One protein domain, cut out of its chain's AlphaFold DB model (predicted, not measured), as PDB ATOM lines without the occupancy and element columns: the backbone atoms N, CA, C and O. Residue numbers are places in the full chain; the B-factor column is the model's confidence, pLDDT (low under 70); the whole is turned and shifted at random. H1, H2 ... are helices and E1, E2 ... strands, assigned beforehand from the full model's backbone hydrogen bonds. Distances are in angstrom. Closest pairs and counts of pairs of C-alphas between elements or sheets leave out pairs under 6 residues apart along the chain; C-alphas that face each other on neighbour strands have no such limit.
ATOM      1  N   LEU A  26     182.056-308.540  22.578       29.72
ATOM      2  CA  LEU A  26     181.920-307.079  22.564       29.72
ATOM      3  C   LEU A  26     183.188-306.378  22.051       29.72
ATOM      4  O   LEU A  26     184.003-305.881  22.817       29.72
ATOM      5  N   GLU A  27     183.341-306.322  20.728       35.28
ATOM      6  CA  GLU A  27     184.421-305.591  20.043       35.28
ATOM      7  C   GLU A  27     184.208-304.061  19.964       35.28
ATOM      8  O   GLU A  27     184.983-303.377  19.294       35.28
ATOM      9  N   ASN A  28     183.135-303.517  20.555       38.28
ATOM     10  CA  ASN A  28     182.462-302.349  19.973       38.28
ATOM     11  C   ASN A  28     182.469-301.030  20.768       38.28
ATOM     12  O   ASN A  28     182.397-299.993  20.110       38.28
ATOM     13  N   SER A  29     182.698-301.012  22.088       35.84
ATOM     14  CA  SER A  29     183.334-299.841  22.720       35.84
ATOM     15  C   SER A  29     184.824-300.100  22.889       35.84
ATOM     16  O   SER A  29     185.275-301.217  23.150       35.84
ATOM     17  N   LEU A  30     185.614-299.044  22.719       38.25
ATOM     18  CA  LEU A  30     187.066-299.102  22.818       38.25
ATOM     19  C   LEU A  30     187.522-298.733  24.237       38.25
ATOM     20  O   LEU A  30     188.217-297.740  24.448       38.25
ATOM     21  N   SER A  31     187.100-299.551  25.204       32.94
ATOM     22  CA  SER A  31     187.515-299.466  26.609       32.94
ATOM     23  C   SER A  31     188.904-300.099  26.804       32.94
ATOM     24  O   SER A  31     189.034-301.305  27.014       32.94
ATOM     25  N   TYR A  32     189.973-299.299  26.708       39.50
ATOM     26  CA  TYR A  32     191.359-299.803  26.717       39.50
ATOM     27  C   TYR A  32     191.925-300.008  28.126       39.50
ATOM     28  O   TYR A  32     192.552-299.108  28.685       39.50
ATOM     29  N   GLN A  33     191.769-301.211  28.689       36.03
ATOM     30  CA  GLN A  33     192.376-301.562  29.977       36.03
ATOM     31  C   GLN A  33     193.912-301.671  29.877       36.03
ATOM     32  O   GLN A  33     194.451-302.629  29.318       36.03
ATOM     33  N   ILE A  34     194.635-300.702  30.446       37.25
ATOM     34  CA  ILE A  34     196.102-300.639  30.379       37.25
ATOM     35  C   ILE A  34     196.701-301.495  31.500       37.25
ATOM     36  O   ILE A  34     196.796-301.064  32.649       37.25
ATOM     37  N   VAL A  35     197.131-302.718  31.174       34.19
ATOM     38  CA  VAL A  35     197.676-303.669  32.159       34.19
ATOM     39  C   VAL A  35     199.171-303.921  31.939       34.19
ATOM     40  O   VAL A  35     199.563-304.866  31.259       34.19
ATOM     41  N   LYS A  36     199.995-303.107  32.615       34.44
ATOM     42  CA  LYS A  36     201.463-303.215  32.750       34.44
ATOM     43  C   LYS A  36     202.287-303.075  31.454       34.44
ATOM     44  O   LYS A  36     202.488-304.021  30.701       34.44
ATOM     45  N   GLN A  37     202.925-301.914  31.313       33.34
ATOM     46  CA  GLN A  37     203.943-301.619  30.300       33.34
ATOM     47  C   GLN A  37     205.243-302.437  30.525       33.34
ATOM     48  O   GLN A  37     205.843-302.360  31.599       33.34
ATOM     49  N   GLU A  38     205.725-303.173  29.514       33.78
ATOM     50  CA  GLU A  38     207.066-303.796  29.503       33.78
ATOM     51  C   GLU A  38     207.902-303.329  28.297       33.78
ATOM     52  O   GLU A  38     207.949-303.977  27.257       33.78
ATOM     53  N   THR A  39     208.622-302.212  28.464       35.34
ATOM     54  CA  THR A  39     209.703-301.749  27.558       35.34
ATOM     55  C   THR A  39     209.387-301.753  26.053       35.34
ATOM     56  O   THR A  39     210.198-302.193  25.240       35.34
ATOM     57  N   ILE A  40     208.236-301.182  25.696       35.12
ATOM     58  CA  ILE A  40     208.037-300.529  24.393       35.12
ATOM     59  C   ILE A  40     208.876-299.232  24.380       35.12
ATOM     60  O   ILE A  40     209.162-298.665  25.443       35.12
ATOM     61  N   GLY A  41     209.320-298.768  23.213       36.12
ATOM     62  CA  GLY A  41     210.097-297.541  23.076       36.12
ATOM     63  C   GLY A  41     209.315-296.290  23.514       36.12
ATOM     64  O   GLY A  41     208.110-296.178  23.260       36.12
ATOM     65  N   PRO A  42     209.971-295.310  24.168       40.00
ATOM     66  CA  PRO A  42     209.318-294.062  24.541       40.00
ATOM     67  C   PRO A  42     208.977-293.248  23.287       40.00
ATOM     68  O   PRO A  42     209.867-292.739  22.606       40.00
ATOM     69  N   GLY A  43     207.680-293.091  23.010       48.34
ATOM     70  CA  GLY A  43     207.175-292.314  21.874       48.34
ATOM     71  C   GLY A  43     206.560-293.135  20.740       48.34
ATOM     72  O   GLY A  43     206.071-292.532  19.788       48.34
ATOM     73  N   GLU A  44     206.523-294.466  20.845       55.38
ATOM     74  CA  GLU A  44     205.670-295.285  19.976       55.38
ATOM     75  C   GLU A  44     204.191-294.932  20.207       55.38
ATOM     76  O   GLU A  44     203.750-294.763  21.348       55.38
ATOM     77  N   VAL A  45     203.444-294.780  19.111       55.47
ATOM     78  CA  VAL A  45     201.985-294.635  19.111       55.47
ATOM     79  C   VAL A  45     201.369-296.024  18.924       55.47
ATOM     80  O   VAL A  45     201.887-296.839  18.162       55.47
ATOM     81  N   GLU A  46     200.303-296.293  19.672       59.22
ATOM     82  CA  GLU A  46     199.624-297.594  19.768       59.22
ATOM     83  C   GLU A  46     198.195-297.532  19.196       59.22
ATOM     84  O   GLU A  46     197.666-298.534  18.725       59.22
ATOM     85  N   LEU A  47     197.574-296.345  19.199       64.25
ATOM     86  CA  LEU A  47     196.301-296.058  18.533       64.25
ATOM     87  C   LEU A  47     196.198-294.573  18.185       64.25
ATOM     88  O   LEU A  47     196.663-293.707  18.927       64.25
ATOM     89  N   VAL A  48     195.486-294.273  17.101       58.50
ATOM     90  CA  VAL A  48     194.936-292.940  16.853       58.50
ATOM     91  C   VAL A  48     193.456-293.045  16.518       58.50
ATOM     92  O   VAL A  48     193.082-293.778  15.603       58.50
ATOM     93  N   ARG A  49     192.620-292.270  17.217       65.06
ATOM     94  CA  ARG A  49     191.238-292.018  16.803       65.06
ATOM     95  C   ARG A  49     191.162-290.707  16.039       65.06
ATOM     96  O   ARG A  49     191.704-289.685  16.467       65.06
ATOM     97  N   PHE A  50     190.466-290.760  14.913       55.53
ATOM     98  CA  PHE A  50     190.147-289.600  14.102       55.53
ATOM     99  C   PHE A  50     188.800-289.044  14.516       55.53
ATOM    100  O   PHE A  50     187.906-289.799  14.888       55.53
ATOM    101  N   GLY A  51     188.677-287.731  14.401       54.28
ATOM    102  CA  GLY A  51     187.390-287.107  14.161       54.28
ATOM    103  C   GLY A  51     187.536-286.113  13.022       54.28
ATOM    104  O   GLY A  51     188.645-285.813  12.566       54.28
ATOM    105  N   PHE A  52     186.404-285.608  12.565       56.84
ATOM    106  CA  PHE A  52     186.330-284.712  11.420       56.84
ATOM    107  C   PHE A  52     186.149-283.266  11.892       56.84
ATOM    108  O   PHE A  52     185.670-283.018  13.003       56.84
ATOM    109  N   THR A  53     186.561-282.295  11.082       53.91
ATOM    110  CA  THR A  53     186.089-280.908  11.221       53.91
ATOM    111  C   THR A  53     184.685-280.768  10.600       53.91
ATOM    112  O   THR A  53     184.259-281.679   9.882       53.91
ATOM    113  N   PRO A  54     183.953-279.655  10.811       50.00
ATOM    114  CA  PRO A  54     182.687-279.398  10.113       50.00
ATOM    115  C   PRO A  54     182.809-279.419   8.579       50.00
ATOM    116  O   PRO A  54     181.846-279.718   7.882       50.00
ATOM    117  N   GLU A  55     184.008-279.157   8.049       55.94
ATOM    118  CA  GLU A  55     184.353-279.220   6.622       55.94
ATOM    119  C   GLU A  55     184.776-280.633   6.163       55.94
ATOM    120  O   GLU A  55     185.282-280.802   5.054       55.94
ATOM    121  N   GLY A  56     184.613-281.658   7.006       55.38
ATOM    122  CA  GLY A  56     184.918-283.056   6.684       55.38
ATOM    123  C   GLY A  56     186.405-283.430   6.721       55.38
ATOM    124  O   GLY A  56     186.769-284.524   6.292       55.38
ATOM    125  N   ILE A  57     187.289-282.564   7.232       56.84
ATOM    126  CA  ILE A  57     188.732-282.846   7.276       56.84
ATOM    127  C   ILE A  57     189.028-283.800   8.436       56.84
ATOM    128  O   ILE A  57     188.867-283.437   9.599       56.84
ATOM    129  N   ALA A  58     189.504-285.010   8.137       61.19
ATOM    130  CA  ALA A  58     189.918-285.965   9.162       61.19
ATOM    131  C   ALA A  58     191.232-285.531   9.833       61.19
ATOM    132  O   ALA A  58     192.246-285.299   9.164       61.19
ATOM    133  N   TYR A  59     191.253-285.488  11.165       56.53
ATOM    134  CA  TYR A  59     192.463-285.213  11.939       56.53
ATOM    135  C   TYR A  59     192.563-286.103  13.191       56.53
ATOM    136  O   TYR A  59     191.546-286.573  13.705       56.53
ATOM    137  N   PRO A  60     193.790-286.380  13.678       60.81
ATOM    138  CA  PRO A  60     194.004-287.280  14.806       60.81
ATOM    139  C   PRO A  60     193.589-286.600  16.121       60.81
ATOM    140  O   PRO A  60     194.410-285.926  16.740       60.81
ATOM    141  N   ARG A  61     192.322-286.758  16.531       73.38
ATOM    142  CA  ARG A  61     191.754-286.149  17.751       73.38
ATOM    143  C   ARG A  61     192.336-286.738  19.030       73.38
ATOM    144  O   ARG A  61     192.628-285.984  19.949       73.38
ATOM    145  N   CYS A  62     192.547-288.053  19.088       77.00
ATOM    146  CA  CYS A  62     193.145-288.722  20.246       77.00
ATOM    147  C   CYS A  62     194.271-289.659  19.804       77.00
ATOM    148  O   CYS A  62     194.048-290.555  18.993       77.00
ATOM    149  N   ILE A  63     195.468-289.473  20.361       78.62
ATOM    150  CA  ILE A  63     196.654-290.298  20.118       78.62
ATOM    151  C   ILE A  63     197.041-291.021  21.411       78.62
ATOM    152  O   ILE A  63     197.420-290.392  22.399       78.62
ATOM    153  N   LEU A  64     196.979-292.347  21.388       76.94
ATOM    154  CA  LEU A  64     197.523-293.231  22.412       76.94
ATOM    155  C   LEU A  64     199.011-293.461  22.111       76.94
ATOM    156  O   LEU A  64     199.347-294.081  21.106       76.94
ATOM    157  N   PHE A  65     199.897-292.969  22.971       78.50
ATOM    158  CA  PHE A  65     201.309-293.353  23.018       78.50
ATOM    159  C   PHE A  65     201.528-294.374  24.132       78.50
ATOM    160  O   PHE A  65     200.880-294.294  25.177       78.50
ATOM    161  N   SER A  66     202.562-295.203  23.990       71.81
ATOM    162  CA  SER A  66     202.960-296.211  24.985       71.81
ATOM    163  C   SER A  66     203.175-295.678  26.408       71.81
ATOM    164  O   SER A  66     203.183-296.457  27.358       71.81
ATOM    165  N   ASN A  67     203.361-294.361  26.582       77.31
ATOM    166  CA  ASN A  67     203.538-293.701  27.877       77.31
ATOM    167  C   ASN A  67     202.575-292.531  28.174       77.31
ATOM    168  O   ASN A  67     202.686-291.936  29.249       77.31
ATOM    169  N   ARG A  68     201.655-292.164  27.270       83.56
ATOM    170  CA  ARG A  68     200.665-291.087  27.486       83.56
ATOM    171  C   ARG A  68     199.524-291.132  26.473       83.56
ATOM    172  O   ARG A  68     199.719-291.555  25.345       83.56
ATOM    173  N   ILE A  69     198.381-290.566  26.826       82.12
ATOM    174  CA  ILE A  69     197.322-290.216  25.875       82.12
ATOM    175  C   ILE A  69     197.387-288.719  25.596       82.12
ATOM    176  O   ILE A  69     197.643-287.923  26.501       82.12
ATOM    177  N   GLU A  70     197.193-288.345  24.336       85.38
ATOM    178  CA  GLU A  70     197.295-286.979  23.839       85.38
ATOM    179  C   GLU A  70     196.088-286.632  22.958       85.38
ATOM    180  O   GLU A  70     195.986-287.079  21.815       85.38
ATOM    181  N   MET A  71     195.182-285.812  23.491       81.00
ATOM    182  CA  MET A  71     194.143-285.141  22.706       81.00
ATOM    183  C   MET A  71     194.761-284.029  21.866       81.00
ATOM    184  O   MET A  71     195.677-283.352  22.344       81.00
ATOM    185  N   ARG A  72     194.240-283.778  20.664       83.31
ATOM    186  CA  ARG A  72     194.705-282.709  19.772       83.31
ATOM    187  C   ARG A  72     193.568-281.976  19.067       83.31
ATOM    188  O   ARG A  72     192.545-282.569  18.741       83.31
ATOM    189  N   ASP A  73     193.802-280.696  18.787       81.88
ATOM    190  CA  ASP A  73     192.942-279.876  17.928       81.88
ATOM    191  C   ASP A  73     193.135-280.192  16.431       81.88
ATOM    192  O   ASP A  73     194.005-280.978  16.035       81.88
ATOM    193  N   ALA A  74     192.327-279.555  15.577       75.81
ATOM    194  CA  ALA A  74     192.426-279.668  14.118       75.81
ATOM    195  C   ALA A  74     193.801-279.224  13.576       75.81
ATOM    196  O   ALA A  74     194.255-279.685  12.526       75.81
ATOM    197  N   GLN A  75     194.506-278.371  14.324       80.69
ATOM    198  CA  GLN A  75     195.858-277.893  14.047       80.69
ATOM    199  C   GLN A  75     196.947-278.857  14.571       80.69
ATOM    200  O   GLN A  75     198.140-278.587  14.414       80.69
ATOM    201  N   LYS A  76     196.552-280.021  15.112       81.31
ATOM    202  CA  LYS A  76     197.397-281.108  15.645       81.31
ATOM    203  C   LYS A  76     198.221-280.717  16.880       81.31
ATOM    204  O   LYS A  76     199.167-281.431  17.226       81.31
ATOM    205  N   LYS A  77     197.876-279.621  17.558       84.56
ATOM    206  CA  LYS A  77     198.489-279.189  18.821       84.56
ATOM    207  C   LYS A  77     197.848-279.965  19.985       84.56
ATOM    208  O   LYS A  77     196.637-280.172  19.969       84.56
ATOM    209  N   PRO A  78     198.624-280.393  21.001       86.25
ATOM    210  CA  PRO A  78     198.075-281.075  22.168       86.25
ATOM    211  C   PRO A  78     197.130-280.168  22.972       86.25
ATOM    212  O   PRO A  78     197.481-279.036  23.313       86.25
ATOM    213  N   LEU A  79     195.953-280.705  23.295       85.69
ATOM    214  CA  LEU A  79     194.928-280.095  24.148       85.69
ATOM    215  C   LEU A  79     194.959-280.681  25.562       85.69
ATOM    216  O   LEU A  79     194.988-279.945  26.543       85.69
ATOM    217  N   VAL A  80     195.023-282.012  25.662       86.06
ATOM    218  CA  VAL A  80     195.164-282.752  26.923       86.06
ATOM    219  C   VAL A  80     196.291-283.758  26.764       86.06
ATOM    220  O   VAL A  80     196.333-284.474  25.768       86.06
ATOM    221  N   GLN A  81     197.177-283.850  27.753       89.38
ATOM    222  CA  GLN A  81     198.154-284.931  27.870       89.38
ATOM    223  C   GLN A  81     197.972-285.621  29.227       89.38
ATOM    224  O   GLN A  81     198.077-284.979  30.271       89.38
ATOM    225  N   ARG A  82     197.696-286.930  29.221       85.00
ATOM    226  CA  ARG A  82     197.543-287.759  30.429       85.00
ATOM    227  C   ARG A  82     198.577-288.892  30.423       85.00
ATOM    228  O   ARG A  82     198.593-289.666  29.469       85.00
ATOM    229  N   PRO A  83     199.464-289.002  31.426       85.44
ATOM    230  CA  PRO A  83     200.535-289.997  31.417       85.44
ATOM    231  C   PRO A  83     200.005-291.409  31.705       85.44
ATOM    232  O   PRO A  83     199.306-291.624  32.693       85.44
ATOM    233  N   LEU A  84     200.410-292.392  30.897       77.94
ATOM    234  CA  LEU A  84     200.119-293.816  31.113       77.94
ATOM    235  C   LEU A  84     201.154-294.466  32.039       77.94
ATOM    236  O   LEU A  84     201.749-295.498  31.730       77.94
ATOM    237  N   VAL A  85     201.390-293.847  33.195       73.94
ATOM    238  CA  VAL A  85     202.223-294.447  34.241       73.94
ATOM    239  C   VAL A  85     201.393-295.509  34.955       73.94
ATOM    240  O   VAL A  85     200.607-295.208  35.849       73.94
ATOM    241  N   TYR A  86     201.571-296.765  34.547       66.31
ATOM    242  CA  TYR A  86     200.997-297.915  35.241       66.31
ATOM    243  C   TYR A  86     201.686-298.105  36.601       66.31
ATOM    244  O   TYR A  86     202.759-298.710  36.691       66.31
ATOM    245  N   GLN A  87     201.071-297.608  37.673       69.75
ATOM    246  CA  GLN A  87     201.444-298.001  39.032       69.75
ATOM    247  C   GLN A  87     200.746-299.314  39.395       69.75
ATOM    248  O   GLN A  87     199.589-299.541  39.048       69.75
ATOM    249  N   LYS A  88     201.443-300.213  40.100       65.06
ATOM    250  CA  LYS A  88     200.932-301.557  40.411       65.06
ATOM    251  C   LYS A  88     199.783-301.498  41.433       65.06
ATOM    252  O   LYS A  88     200.016-301.631  42.631       65.06
ATOM    253  N   GLY A  89     198.561-301.359  40.931       66.75
ATOM    254  CA  GLY A  89     197.325-301.227  41.708       66.75
ATOM    255  C   GLY A  89     196.393-300.151  41.147       66.75
ATOM    256  O   GLY A  89     195.183-300.267  41.294       66.75
ATOM    257  N   GLU A  90     196.933-299.161  40.432       72.88
ATOM    258  CA  GLU A  90     196.140-298.163  39.712       72.88
ATOM    259  C   GLU A  90     195.603-298.775  38.413       72.88
ATOM    260  O   GLU A  90     196.308-298.872  37.409       72.88
ATOM    261  N   GLY A  91     194.338-299.198  38.431       77.75
ATOM    262  CA  GLY A  91     193.601-299.470  37.198       77.75
ATOM    263  C   GLY A  91     193.333-298.149  36.483       77.75
ATOM    264  O   GLY A  91     192.701-297.271  37.065       77.75
ATOM    265  N   LYS A  92     193.838-297.993  35.258       83.88
ATOM    266  CA  LYS A  92     193.620-296.806  34.424       83.88
ATOM    267  C   LYS A  92     193.243-297.222  33.013       83.88
ATOM    268  O   LYS A  92     193.862-298.127  32.448       83.88
ATOM    269  N   TRP A  93     192.228-296.572  32.458       85.38
ATOM    270  CA  TRP A  93     191.805-296.763  31.075       85.38
ATOM    271  C   TRP A  93     191.134-295.516  30.512       85.38
ATOM    272  O   TRP A  93     190.895-294.526  31.205       85.38
ATOM    273  N   ILE A  94     190.843-295.593  29.220       86.75
ATOM    274  CA  ILE A  94     190.012-294.638  28.501       86.75
ATOM    275  C   ILE A  94     188.809-295.337  27.885       86.75
ATOM    276  O   ILE A  94     188.908-296.489  27.466       86.75
ATOM    277  N   SER A  95     187.718-294.586  27.766       88.56
ATOM    278  CA  SER A  95     186.719-294.774  26.713       88.56
ATOM    279  C   SER A  95     186.671-293.500  25.862       88.56
ATOM    280  O   SER A  95     187.024-292.416  26.332       88.56
ATOM    281  N   ILE A  96     186.302-293.622  24.589       88.06
ATOM    282  CA  ILE A  96     186.257-292.517  23.619       88.06
ATOM    283  C   ILE A  96     184.982-292.683  22.782       88.06
ATOM    284  O   ILE A  96     184.711-293.794  22.314       88.06
ATOM    285  N   SER A  97     184.246-291.593  22.555       89.56
ATOM    286  CA  SER A  97     183.031-291.566  21.726       89.56
ATOM    287  C   SER A  97     183.301-291.964  20.266       89.56
ATOM    288  O   SER A  97     184.450-291.957  19.816       89.56
ATOM    289  N   LYS A  98     182.259-292.348  19.522       83.56
ATOM    290  CA  LYS A  98     182.285-292.920  18.156       83.56
ATOM    291  C   LYS A  98     183.169-292.116  17.193       83.56
ATOM    292  O   LYS A  98     184.111-292.686  16.632       83.56
ATOM    293  N   GLU A  99     182.939-290.807  17.111       81.38
ATOM    294  CA  GLU A  99     183.653-289.838  16.257       81.38
ATOM    295  C   GLU A  99     184.810-289.121  16.985       81.38
ATOM    296  O   GLU A  99     185.463-288.231  16.435       81.38
ATOM    297  N   GLY A 100     185.077-289.485  18.244       83.38
ATOM    298  CA  GLY A 100     186.121-288.870  19.063       83.38
ATOM    299  C   GLY A 100     185.852-287.416  19.453       83.38
ATOM    300  O   GLY A 100     186.810-286.679  19.694       83.38
ATOM    301  N   LEU A 101     184.585-286.984  19.509       85.88
ATOM    302  CA  LEU A 101     184.216-285.667  20.043       85.88
ATOM    303  C   LEU A 101     184.389-285.587  21.574       85.88
ATOM    304  O   LEU A 101     184.614-284.505  22.108       85.88
ATOM    305  N   TYR A 102     184.345-286.724  22.275       91.00
ATOM    306  CA  TYR A 102     184.494-286.818  23.728       91.00
ATOM    307  C   TYR A 102     185.380-287.998  24.132       91.00
ATOM    308  O   TYR A 102     185.422-289.036  23.465       91.00
ATOM    309  N   PHE A 103     186.051-287.880  25.279       91.56
ATOM    310  CA  PHE A 103     186.707-289.021  25.920       91.56
ATOM    311  C   PHE A 103     186.560-288.994  27.440       91.56
ATOM    312  O   PHE A 103     186.487-287.931  28.059       91.56
ATOM    313  N   ALA A 104     186.545-290.181  28.036       92.06
ATOM    314  CA  ALA A 104     186.533-290.396  29.471       92.06
ATOM    315  C   ALA A 104     187.882-290.983  29.900       92.06
ATOM    316  O   ALA A 104     188.301-292.021  29.391       92.06
ATOM    317  N   TRP A 105     188.551-290.324  30.843       92.69
ATOM    318  CA  TRP A 105     189.729-290.827  31.551       92.69
ATOM    319  C   TRP A 105     189.273-291.424  32.882       92.69
ATOM    320  O   TRP A 105     188.643-290.722  33.674       92.69
ATOM    321  N   ILE A 106     189.554-292.707  33.110       91.38
ATOM    322  CA  ILE A 106     188.965-293.481  34.207       91.38
ATOM    323  C   ILE A 106     190.081-294.012  35.114       91.38
ATOM    324  O   ILE A 106     191.000-294.686  34.644       91.38
ATOM    325  N   GLU A 107     190.011-293.686  36.409       91.88
ATOM    326  CA  GLU A 107     191.022-294.029  37.420       91.88
ATOM    327  C   GLU A 107     190.422-294.803  38.605       91.88
ATOM    328  O   GLU A 107     189.525-294.307  39.290       91.88
ATOM    329  N   ASN A 108     190.960-295.992  38.902       90.06
ATOM    330  CA  ASN A 108     190.566-296.796  40.062       90.06
ATOM    331  C   ASN A 108     191.363-296.403  41.307       90.06
ATOM    332  O   ASN A 108     192.496-296.849  41.513       90.06
ATOM    333  N   ASN A 109     190.713-295.653  42.188       90.56
ATOM    334  CA  ASN A 109     191.173-295.352  43.534       90.56
ATOM    335  C   ASN A 109     190.726-296.469  44.491       90.56
ATOM    336  O   ASN A 109     189.722-296.357  45.200       90.56
ATOM    337  N   TRP A 110     191.457-297.584  44.485       87.25
ATOM    338  CA  TRP A 110     191.243-298.679  45.435       87.25
ATOM    339  C   TRP A 110     191.593-298.242  46.860       87.25
ATOM    340  O   TRP A 110     192.702-297.778  47.126       87.25
ATOM    341  N   LYS A 111     190.646-298.416  47.785       88.44
ATOM    342  CA  LYS A 111     190.829-298.161  49.220       88.44
ATOM    343  C   LYS A 111     191.447-299.375  49.913       88.44
ATOM    344  O   LYS A 111     192.292-299.238  50.794       88.44
ATOM    345  N   ASP A 112     191.015-300.558  49.498       87.56
ATOM    346  CA  ASP A 112     191.523-301.853  49.923       87.56
ATOM    347  C   ASP A 112     191.361-302.862  48.765       87.56
ATOM    348  O   ASP A 112     191.240-302.471  47.605       87.56
ATOM    349  N   ARG A 113     191.417-304.168  49.044       82.06
ATOM    350  CA  ARG A 113     191.306-305.217  48.013       82.06
ATOM    351  C   ARG A 113     189.879-305.396  47.474       82.06
ATOM    352  O   ARG A 113     189.710-305.985  46.411       82.06
ATOM    353  N   TYR A 114     188.888-304.936  48.229       85.62
ATOM    354  CA  TYR A 114     187.474-305.266  48.085       85.62
ATOM    355  C   TYR A 114     186.578-304.028  47.959       85.62
ATOM    356  O   TYR A 114     185.389-304.169  47.686       85.62
ATOM    357  N   SER A 115     187.122-302.823  48.162       89.06
ATOM    358  CA  SER A 115     186.417-301.558  47.966       89.06
ATOM    359  C   SER A 115     187.301-300.477  47.335       89.06
ATOM    360  O   SER A 115     188.505-300.377  47.600       89.06
ATOM    361  N   GLY A 116     186.697-299.637  46.498       90.94
ATOM    362  CA  GLY A 116     187.354-298.504  45.850       90.94
ATOM    363  C   GLY A 116     186.360-297.556  45.189       90.94
ATOM    364  O   GLY A 116     185.150-297.764  45.248       90.94
ATOM    365  N   THR A 117     186.874-296.525  44.528       92.06
ATOM    366  CA  THR A 117     186.083-295.647  43.656       92.06
ATOM    367  C   THR A 117     186.735-295.504  42.285       92.06
ATOM    368  O   THR A 117     187.945-295.332  42.167       92.06
ATOM    369  N   GLN A 118     185.925-295.571  41.236       92.12
ATOM    370  CA  GLN A 118     186.287-295.159  39.887       92.12
ATOM    371  C   GLN A 118     185.997-293.673  39.750       92.12
ATOM    372  O   GLN A 118     184.856-293.254  39.924       92.12
ATOM    373  N   VAL A 119     187.015-292.876  39.443       94.06
ATOM    374  CA  VAL A 119     186.848-291.466  39.082       94.06
ATOM    375  C   VAL A 119     186.880-291.377  37.565       94.06
ATOM    376  O   VAL A 119     187.885-291.725  36.948       94.06
ATOM    377  N   ILE A 120     185.771-290.936  36.971       94.31
ATOM    378  CA  ILE A 120     185.612-290.799  35.523       94.31
ATOM    379  C   ILE A 120     185.627-289.314  35.171       94.31
ATOM    380  O   ILE A 120     184.632-288.621  35.379       94.31
ATOM    381  N   THR A 121     186.737-288.807  34.637       94.81
ATOM    382  CA  THR A 121     186.810-287.440  34.098       94.81
ATOM    383  C   THR A 121     186.446-287.455  32.618       94.81
ATOM    384  O   THR A 121     187.201-287.983  31.802       94.81
ATOM    385  N   LEU A 122     185.304-286.866  32.269       94.56
ATOM    386  CA  LEU A 122     184.849-286.656  30.895       94.56
ATOM    387  C   LEU A 122     185.411-285.334  30.349       94.56
ATOM    388  O   LEU A 122     185.376-284.313  31.037       94.56
ATOM    389  N   TYR A 123     185.864-285.334  29.098       93.00
ATOM    390  CA  TYR A 123     186.327-284.144  28.383       93.00
ATOM    391  C   TYR A 123     185.640-284.019  27.023       93.00
ATOM    392  O   TYR A 123     185.314-285.029  26.396       93.00
ATOM    393  N   ASN A 124     185.497-282.779  26.555       92.19
ATOM    394  CA  ASN A 124     185.088-282.459  25.187       92.19
ATOM    395  C   ASN A 124     186.300-282.380  24.242       92.19
ATOM    396  O   ASN A 124     187.460-282.519  24.646       92.19
ATOM    397  N   ASP A 125     186.032-282.095  22.974       83.50
ATOM    398  CA  ASP A 125     187.038-281.998  21.923       83.50
ATOM    399  C   ASP A 125     187.966-280.788  22.013       83.50
ATOM    400  O   ASP A 125     189.063-280.834  21.462       83.50
ATOM    401  N   THR A 126     187.588-279.745  22.754       87.25
ATOM    402  CA  THR A 126     188.494-278.647  23.128       87.25
ATOM    403  C   THR A 126     189.472-279.040  24.246       87.25
ATOM    404  O   THR A 126     190.356-278.260  24.604       87.25
ATOM    405  N   GLY A 127     189.344-280.253  24.799       87.06
ATOM    406  CA  GLY A 127     190.155-280.757  25.907       87.06
ATOM    407  C   GLY A 127     189.761-280.203  27.277       87.06
ATOM    408  O   GLY A 127     190.479-280.415  28.255       87.06
ATOM    409  N   GLN A 128     188.635-279.496  27.374       92.31
ATOM    410  CA  GLN A 128     188.088-279.044  28.650       92.31
ATOM    411  C   GLN A 128     187.407-280.212  29.361       92.31
ATOM    412  O   GLN A 128     186.734-281.022  28.722       92.31
ATOM    413  N   VAL A 129     187.557-280.285  30.687       94.81
ATOM    414  CA  VAL A 129     186.752-281.194  31.513       94.81
ATOM    415  C   VAL A 129     185.298-280.739  31.431       94.81
ATOM    416  O   VAL A 129     184.994-279.593  31.752       94.81
ATOM    417  N   VAL A 130     184.421-281.643  31.003       95.12
ATOM    418  CA  VAL A 130     182.969-281.439  30.968       95.12
ATOM    419  C   VAL A 130     182.389-281.738  32.344       95.12
ATOM    420  O   VAL A 130     181.680-280.914  32.910       95.12
ATOM    421  N   GLN A 131     182.728-282.906  32.895       95.94
ATOM    422  CA  GLN A 131     182.212-283.381  34.175       95.94
ATOM    423  C   GLN A 131     183.142-284.450  34.773       95.94
ATOM    424  O   GLN A 131     183.874-285.123  34.043       95.94
ATOM    425  N   THR A 132     183.106-284.624  36.096       95.62
ATOM    426  CA  THR A 132     183.788-285.725  36.794       95.62
ATOM    427  C   THR A 132     182.783-286.540  37.604       95.62
ATOM    428  O   THR A 132     182.200-286.033  38.558       95.62
ATOM    429  N   TYR A 133     182.625-287.817  37.264       93.88
ATOM    430  CA  TYR A 133     181.753-288.758  37.972       93.88
ATOM    431  C   TYR A 133     182.559-289.630  38.944       93.88
ATOM    432  O   TYR A 133     183.765-289.819  38.771       93.88
ATOM    433  N   THR A 134     181.903-290.175  39.972       92.12
ATOM    434  CA  THR A 134     182.510-291.130  40.915       92.12
ATOM    435  C   THR A 134     181.621-292.360  41.060       92.12
ATOM    436  O   THR A 134     180.505-292.254  41.559       92.12
ATOM    437  N   TRP A 135     182.128-293.524  40.658       89.12
ATOM    438  CA  TRP A 135     181.427-294.809  40.710       89.12
ATOM    439  C   TRP A 135     182.007-295.706  41.824       89.12
ATOM    440  O   TRP A 135     183.232-295.838  41.909       89.12
ATOM    441  N   PRO A 136     181.199-296.346  42.688       88.75
ATOM    442  CA  PRO A 136     181.701-297.239  43.734       88.75
ATOM    443  C   PRO A 136     182.098-298.617  43.173       88.75
ATOM    444  O   PRO A 136     181.321-299.263  42.476       88.75
ATOM    445  N   ILE A 137     183.304-299.093  43.499       86.12
ATOM    446  CA  ILE A 137     183.798-300.428  43.116       86.12
ATOM    447  C   ILE A 137     183.788-301.347  44.341       86.12
ATOM    448  O   ILE A 137     184.250-300.944  45.413       86.12
ATOM    449  N   PHE A 138     183.339-302.590  44.166       83.94
ATOM    450  CA  PHE A 138     183.314-303.629  45.201       83.94
ATOM    451  C   PHE A 138     183.926-304.948  44.683       83.94
ATOM    452  O   PHE A 138     184.040-305.140  43.472       83.94
ATOM    453  N   GLU A 139     184.331-305.868  45.568       78.81
ATOM    454  CA  GLU A 139     184.798-307.203  45.150       78.81
ATOM    455  C   GLU A 139     183.708-307.947  44.359       78.81
ATOM    456  O   GLU A 139     182.532-307.906  44.709       78.81
ATOM    457  N   GLY A 140     184.106-308.625  43.279       72.19
ATOM    458  CA  GLY A 140     183.187-309.337  42.385       72.19
ATOM    459  C   GLY A 140     182.475-308.450  41.357       72.19
ATOM    460  O   GLY A 140     181.909-308.986  40.410       72.19
ATOM    461  N   ILE A 141     182.550-307.121  41.487       70.56
ATOM    462  CA  ILE A 141     182.088-306.186  40.459       70.56
ATOM    463  C   ILE A 141     183.234-305.926  39.482       70.56
ATOM    464  O   ILE A 141     184.238-305.296  39.828       70.56
ATOM    465  N   GLU A 142     183.085-306.408  38.248       71.31
ATOM    466  CA  GLU A 142     183.952-305.974  37.155       71.31
ATOM    467  C   GLU A 142     183.716-304.485  36.873       71.31
ATOM    468  O   GLU A 142     182.650-303.931  37.140       71.31
ATOM    469  N   SER A 143     184.745-303.796  36.385       77.38
ATOM    470  CA  SER A 143     184.620-302.357  36.141       77.38
ATOM    471  C   SER A 143     183.619-302.118  35.003       77.38
ATOM    472  O   SER A 143     183.766-302.775  33.971       77.38
ATOM    473  N   PRO A 144     182.613-301.236  35.176       82.75
ATOM    474  CA  PRO A 144     181.541-301.067  34.201       82.75
ATOM    475  C   PRO A 144     182.072-300.753  32.802       82.75
ATOM    476  O   PRO A 144     183.077-300.057  32.624       82.75
ATOM    477  N   TYR A 145     181.370-301.272  31.801       83.75
ATOM    478  CA  TYR A 145     181.607-300.941  30.403       83.75
ATOM    479  C   TYR A 145     181.116-299.511  30.165       83.75
ATOM    480  O   TYR A 145     179.971-299.181  30.480       83.75
ATOM    481  N   PHE A 146     181.992-298.662  29.628       88.88
ATOM    482  CA  PHE A 146     181.699-297.253  29.385       88.88
ATOM    483  C   PHE A 146     181.684-296.944  27.896       88.88
ATOM    484  O   PHE A 146     182.660-297.198  27.184       88.88
ATOM    485  N   GLU A 147     180.632-296.278  27.447       90.50
ATOM    486  CA  GLU A 147     180.550-295.703  26.108       90.50
ATOM    487  C   GLU A 147     179.926-294.304  26.176       90.50
ATOM    488  O   GLU A 147     179.222-293.958  27.125       90.50
ATOM    489  N   ILE A 148     180.293-293.455  25.216       93.44
ATOM    490  CA  ILE A 148     180.112-292.006  25.284       93.44
ATOM    491  C   ILE A 148     179.434-291.537  24.000       93.44
ATOM    492  O   ILE A 148     179.934-291.806  22.906       93.44
ATOM    493  N   SER A 149     178.331-290.807  24.131       93.25
ATOM    494  CA  SER A 149     177.642-290.188  23.002       93.25
ATOM    495  C   SER A 149     178.470-289.048  22.406       93.25
ATOM    496  O   SER A 149     178.905-288.157  23.134       93.25
ATOM    497  N   ASP A 150     178.632-289.017  21.082       90.44
ATOM    498  CA  ASP A 150     179.157-287.831  20.386       90.44
ATOM    499  C   ASP A 150     178.159-286.667  20.348       90.44
ATOM    500  O   ASP A 150     178.572-285.542  20.089       90.44
ATOM    501  N   TYR A 151     176.868-286.902  20.612       93.00
ATOM    502  CA  TYR A 151     175.850-285.854  20.517       93.00
ATOM    503  C   TYR A 151     176.055-284.740  21.557       93.00
ATOM    504  O   TYR A 151     175.952-283.559  21.228       93.00
ATOM    505  N   ASP A 152     176.349-285.111  22.808       93.75
ATOM    506  CA  ASP A 152     176.603-284.153  23.895       93.75
ATOM    507  C   ASP A 152     177.639-284.603  24.944       93.75
ATOM    508  O   ASP A 152     177.976-283.827  25.841       93.75
ATOM    509  N   GLY A 153     178.189-285.817  24.831       92.50
ATOM    510  CA  GLY A 153     179.129-286.382  25.801       92.50
ATOM    511  C   GLY A 153     178.489-287.242  26.890       92.50
ATOM    512  O   GLY A 153     179.196-287.659  27.806       92.50
ATOM    513  N   THR A 154     177.183-287.529  26.822       94.31
ATOM    514  CA  THR A 154     176.520-288.453  27.761       94.31
ATOM    515  C   THR A 154     177.259-289.780  27.854       94.31
ATOM    516  O   THR A 154     177.481-290.455  26.849       94.31
ATOM    517  N   LEU A 155     177.617-290.149  29.079       93.38
ATOM    518  CA  LEU A 155     178.348-291.362  29.410       93.38
ATOM    519  C   LEU A 155     177.351-292.426  29.874       93.38
ATOM    520  O   LEU A 155     176.749-292.284  30.936       93.38
ATOM    521  N   ALA A 156     177.198-293.498  29.107       91.81
ATOM    522  CA  ALA A 156     176.521-294.702  29.568       91.81
ATOM    523  C   ALA A 156     177.514-295.592  30.328       91.81
ATOM    524  O   ALA A 156     178.623-295.845  29.846       91.81
ATOM    525  N   ALA A 157     177.107-296.061  31.505       89.94
ATOM    526  CA  ALA A 157     177.854-296.989  32.342       89.94
ATOM    527  C   ALA A 157     177.022-298.259  32.564       89.94
ATOM    528  O   ALA A 157     175.961-298.204  33.193       89.94
ATOM    529  N   ASP A 158     177.507-299.394  32.056       84.38
ATOM    530  CA  ASP A 158     176.845-300.691  32.202       84.38
ATOM    531  C   ASP A 158     177.623-301.613  33.161       84.38
ATOM    532  O   ASP A 158     178.747-302.034  32.851       84.38
ATOM    533  N   PRO A 159     177.079-301.896  34.359       75.25
ATOM    534  CA  PRO A 159     177.743-302.705  35.373       75.25
ATOM    535  C   PRO A 159     177.660-304.196  35.031       75.25
ATOM    536  O   PRO A 159     176.678-304.872  35.339       75.25
ATOM    537  N   TYR A 160     178.726-304.725  34.424       67.31
ATOM    538  CA  TYR A 160     178.814-306.124  34.001       67.31
ATOM    539  C   TYR A 160     178.892-307.088  35.200       67.31
ATOM    540  O   TYR A 160     179.968-307.459  35.669       67.31
ATOM    541  N   ILE A 161     177.727-307.471  35.733       59.59
ATOM    542  CA  ILE A 161     177.594-308.274  36.956       59.59
ATOM    543  C   ILE A 161     176.698-309.489  36.696       59.59
ATOM    544  O   ILE A 161     175.502-309.375  36.423       59.59
ATOM    545  N   TYR A 162     177.270-310.685  36.852       53.94
ATOM    546  CA  TYR A 162     176.537-311.955  36.837       53.94
ATOM    547  C   TYR A 162     175.774-312.181  38.155       53.94
ATOM    548  O   TYR A 162     176.166-313.021  38.964       53.94
ATOM    549  N   GLY A 163     174.684-311.447  38.378       52.75
ATOM    550  CA  GLY A 163     173.854-311.626  39.570       52.75
ATOM    551  C   GLY A 163     172.844-310.508  39.777       52.75
ATOM    552  O   GLY A 163     171.771-310.514  39.175       52.75
ATOM    553  N   ASP A 164     173.188-309.574  40.663       53.09
ATOM    554  CA  ASP A 164     172.194-308.846  41.446       53.09
ATOM    555  C   ASP A 164     172.220-307.325  41.236       53.09
ATOM    556  O   ASP A 164     173.092-306.621  41.738       53.09
ATOM    557  N   GLY A 165     171.178-306.810  40.581       58.06
ATOM    558  CA  GLY A 165     170.543-305.546  40.979       58.06
ATOM    559  C   GLY A 165     171.261-304.216  40.724       58.06
ATOM    560  O   GLY A 165     170.743-303.200  41.181       58.06
ATOM    561  N   PHE A 166     172.387-304.179  40.011       64.06
ATOM    562  CA  PHE A 166     172.940-302.912  39.518       64.06
ATOM    563  C   PHE A 166     172.279-302.521  38.195       64.06
ATOM    564  O   PHE A 166     172.131-303.341  37.290       64.06
ATOM    565  N   ASP A 167     171.876-301.259  38.103       74.31
ATOM    566  CA  ASP A 167     171.157-300.715  36.958       74.31
ATOM    567  C   ASP A 167     172.127-300.009  35.995       74.31
ATOM    568  O   ASP A 167     173.094-299.386  36.434       74.31
ATOM    569  N   THR A 168     171.867-300.068  34.688       80.25
ATOM    570  CA  THR A 168     172.593-299.263  33.692       80.25
ATOM    571  C   THR A 168     172.226-297.788  33.878       80.25
ATOM    572  O   THR A 168     171.040-297.433  33.889       80.25
ATOM    573  N   LEU A 169     173.234-296.927  34.031       87.06
ATOM    574  CA  LEU A 169     173.066-295.499  34.317       87.06
ATOM    575  C   LEU A 169     173.599-294.652  33.160       87.06
ATOM    576  O   LEU A 169     174.680-294.922  32.631       87.06
ATOM    577  N   LEU A 170     172.863-293.600  32.796       89.75
ATOM    578  CA  LEU A 170     173.404-292.499  32.005       89.75
ATOM    579  C   LEU A 170     173.838-291.364  32.922       89.75
ATOM    580  O   LEU A 170     173.079-290.888  33.767       89.75
ATOM    581  N   TYR A 171     175.038-290.874  32.665       91.69
ATOM    582  CA  TYR A 171     175.601-289.684  33.265       91.69
ATOM    583  C   TYR A 171     175.597-288.560  32.231       91.69
ATOM    584  O   TYR A 171     176.382-288.553  31.276       91.69
ATOM    585  N   ARG A 172     174.655-287.628  32.402       93.88
ATOM    586  CA  ARG A 172     174.472-286.462  31.535       93.88
ATOM    587  C   ARG A 172     175.588-285.431  31.780       93.88
ATOM    588  O   ARG A 172     176.018-285.270  32.925       93.88
ATOM    589  N   PRO A 173     176.005-284.660  30.757       91.06
ATOM    590  CA  PRO A 173     177.024-283.608  30.884       91.06
ATOM    591  C   PRO A 173     176.751-282.552  31.967       91.06
ATOM    592  O   PRO A 173     177.689-281.984  32.517       91.06
ATOM    593  N   ASP A 174     175.480-282.301  32.303       91.69
ATOM    594  CA  ASP A 174     175.056-281.393  33.382       91.69
ATOM    595  C   ASP A 174     175.235-281.988  34.798       91.69
ATOM    596  O   ASP A 174     174.953-281.320  35.792       91.69
ATOM    597  N   GLY A 175     175.734-283.225  34.908       91.12
ATOM    598  CA  GLY A 175     175.882-283.970  36.159       91.12
ATOM    599  C   GLY A 175     174.637-284.754  36.583       91.12
ATOM    600  O   GLY A 175     174.658-285.378  37.643       91.12
ATOM    601  N   ARG A 176     173.558-284.742  35.790       92.88
ATOM    602  CA  ARG A 176     172.333-285.489  36.093       92.88
ATOM    603  C   ARG A 176     172.530-286.982  35.831       92.88
ATOM    604  O   ARG A 176     172.968-287.385  34.755       92.88
ATOM    605  N   GLU A 177     172.155-287.801  36.804       91.69
ATOM    606  CA  GLU A 177     172.033-289.247  36.629       91.69
ATOM    607  C   GLU A 177     170.631-289.579  36.097       91.69
ATOM    608  O   GLU A 177     169.628-289.090  36.623       91.69
ATOM    609  N   VAL A 178     170.558-290.400  35.050       89.12
ATOM    610  CA  VAL A 178     169.313-290.956  34.506       89.12
ATOM    611  C   VAL A 178     169.419-292.475  34.602       89.12
ATOM    612  O   VAL A 178     170.304-293.091  34.011       89.12
ATOM    613  N   SER A 179     168.530-293.081  35.388       85.19
ATOM    614  CA  SER A 179     168.568-294.506  35.711       85.19
ATOM    615  C   SER A 179     167.494-295.276  34.948       85.19
ATOM    616  O   SER A 179     166.307-294.981  35.082       85.19
ATOM    617  N   TYR A 180     167.879-296.332  34.227       76.31
ATOM    618  CA  TYR A 180     166.923-297.239  33.572       76.31
ATOM    619  C   TYR A 180     166.300-298.283  34.529       76.31
ATOM    620  O   TYR A 180     165.588-299.196  34.106       76.31
ATOM    621  N   SER A 181     166.531-298.130  35.836       65.06
ATOM    622  CA  SER A 181     166.156-299.078  36.893       65.06
ATOM    623  C   SER A 181     164.661-299.385  37.001       65.06
ATOM    624  O   SER A 181     164.273-300.545  37.160       65.06
ATOM    625  N   GLU A 182     163.792-298.377  36.890       62.62
ATOM    626  CA  GLU A 182     162.342-298.551  37.077       62.62
ATOM    627  C   GLU A 182     161.737-299.533  36.062       62.62
ATOM    628  O   GLU A 182     160.828-300.303  36.385       62.62
ATOM    629  N   TRP A 183     162.302-299.583  34.854       59.59
ATOM    630  CA  TRP A 183     161.897-300.510  33.801       59.59
ATOM    631  C   TRP A 183     162.266-301.953  34.139       59.59
ATOM    632  O   TRP A 183     161.465-302.870  33.944       59.59
ATOM    633  N   ALA A 184     163.483-302.154  34.647       54.00
ATOM    634  CA  ALA A 184     163.998-303.464  35.015       54.00
ATOM    635  C   ALA A 184     163.233-304.043  36.220       54.00
ATOM    636  O   ALA A 184     162.958-305.244  36.269       54.00
ATOM    637  N   ARG A 185     162.838-303.177  37.163       53.19
ATOM    638  CA  ARG A 185     162.126-303.531  38.403       53.19
ATOM    639  C   ARG A 185     160.635-303.836  38.190       53.19
ATOM    640  O   ARG A 185     160.069-304.622  38.945       53.19
ATOM    641  N   GLY A 186     159.999-303.306  37.142       49.09
ATOM    642  CA  GLY A 186     158.566-303.495  36.850       49.09
ATOM    643  C   GLY A 186     158.130-304.871  36.304       49.09
ATOM    644  O   GLY A 186     157.062-304.964  35.699       49.09
ATOM    645  N   GLN A 187     158.940-305.933  36.429       50.00
ATOM    646  CA  GLN A 187     158.788-307.186  35.663       50.00
ATOM    647  C   GLN A 187     159.055-308.484  36.472       50.00
ATOM    648  O   GLN A 187     159.925-309.262  36.094       50.00
ATOM    649  N   GLU A 188     158.272-308.791  37.518       55.56
ATOM    650  CA  GLU A 188     158.204-310.123  38.189       55.56
ATOM    651  C   GLU A 188     159.548-310.894  38.332       55.56
ATOM    652  O   GLU A 188     159.780-311.844  37.582       55.56
ATOM    653  N   GLU A 189     160.420-310.517  39.272       53.00
ATOM    654  CA  GLU A 189     161.671-311.228  39.642       53.00
ATOM    655  C   GLU A 189     162.637-311.610  38.491       53.00
ATOM    656  O   GLU A 189     162.455-312.567  37.731       53.00
ATOM    657  N   GLY A 190     163.750-310.879  38.397       57.28
ATOM    658  CA  GLY A 190     164.832-311.125  37.437       57.28
ATOM    659  C   GLY A 190     164.870-310.055  36.356       57.28
ATOM    660  O   GLY A 190     164.227-310.195  35.310       57.28
ATOM    661  N   THR A 191     165.627-308.997  36.634       54.38
ATOM    662  CA  THR A 191     165.890-307.870  35.736       54.38
ATOM    663  C   THR A 191     166.473-308.354  34.395       54.38
ATOM    664  O   THR A 191     167.236-309.324  34.359       54.38
ATOM    665  N   PRO A 192     166.114-307.736  33.255       55.16
ATOM    666  CA  PRO A 192     166.818-307.985  32.004       55.16
ATOM    667  C   PRO A 192     168.204-307.335  32.076       55.16
ATOM    668  O   PRO A 192     168.304-306.119  32.212       55.16
TER     669      PRO A 192
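This is residues 26 to 192 of the 453 residues of an uncharacterized protein of Candidatus Poribacteria bacterium (UniProt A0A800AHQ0). Three small sheets of four strands each follow one another along the longest axis, with a short helix, H1, beyond the last sheet. The second sheet, E5 to E8, and the third, E9 to E12, make a loose sandwich, only partly face to face with crossed strands, while the first, E1 to E4, stands at the other end. The printed part has 167 residues, with twelve named strands followed by one named helix; each sheet is antiparallel, in chain order. The class is mostly strand, though under half of the residues are in named elements. The whole is compact, with a radius of gyration of the C-alphas of 17.1 A and spans of 54 by 40 by 27 A.

Pass residues 26 to 44, which hold no named element, to reach E1 (45 to 52), E2 (58 to 65), E3 (68 to 72) and E4 (78 to 83), a meander, each strand the antiparallel neighbour of the one before. Here N 49 and O 62 are 2.9 A apart, N 63 and O 70 2.8 A, and N 71 and O 80 2.9 A, all within hydrogen-bond range. E2 bends by 54 degrees at residue 62. Next comes a second meander, E5 (92 to 96), E6 (102 to 110), E7 (115 to 124) and E8 (129 to 138), twisted. Look for N 95 and O 104 at 3.1 A, N 107 and O 119 at 2.9 A, and N 118 and O 135 at 2.8 A. E4 and E6 are only just apart, 8.5 A at the closest. The third meander is E9 (145 to 148), E10 (155 to 158), E11 (169 to 171) and E12 (177 to 179), with N 147 and O 156 at 3.2 A, N 157 and O 169 at 2.9 A, and N 170 and O 178 at 2.9 A. It forms a sandwich, two sheets face to face, with the second: their facing parts are 9.9 A centre to centre and their strands stand at 39 degrees. The closest C-alphas of E5 and E9 are those of Ser 95 and Phe 146, 6.2 A apart. H1 (181 to 185) is not on any of these sheets, and its O i to N i+4 pair is within hydrogen-bond range.

Find C-alpha 45 at (201.985, -294.635, 19.111), where E1 begins and runs 20.1 A. E2 is 19.4 A long, E6 25.6 A, E7 29.8 A and E8 26.5 A. E8 ends at C-alpha 138, (183.314, -303.629, 45.201), and H1 ends at C-alpha 185, (162.126, -303.531, 38.403).

The C-alphas farthest apart are those of Gly 41 and Glu 188, 55.5 A. The printed part has no cut and no long link. The model's pLDDT is under 70 in residues 26 to 60, 86 to 89, 160 to 166 and 181 to 192.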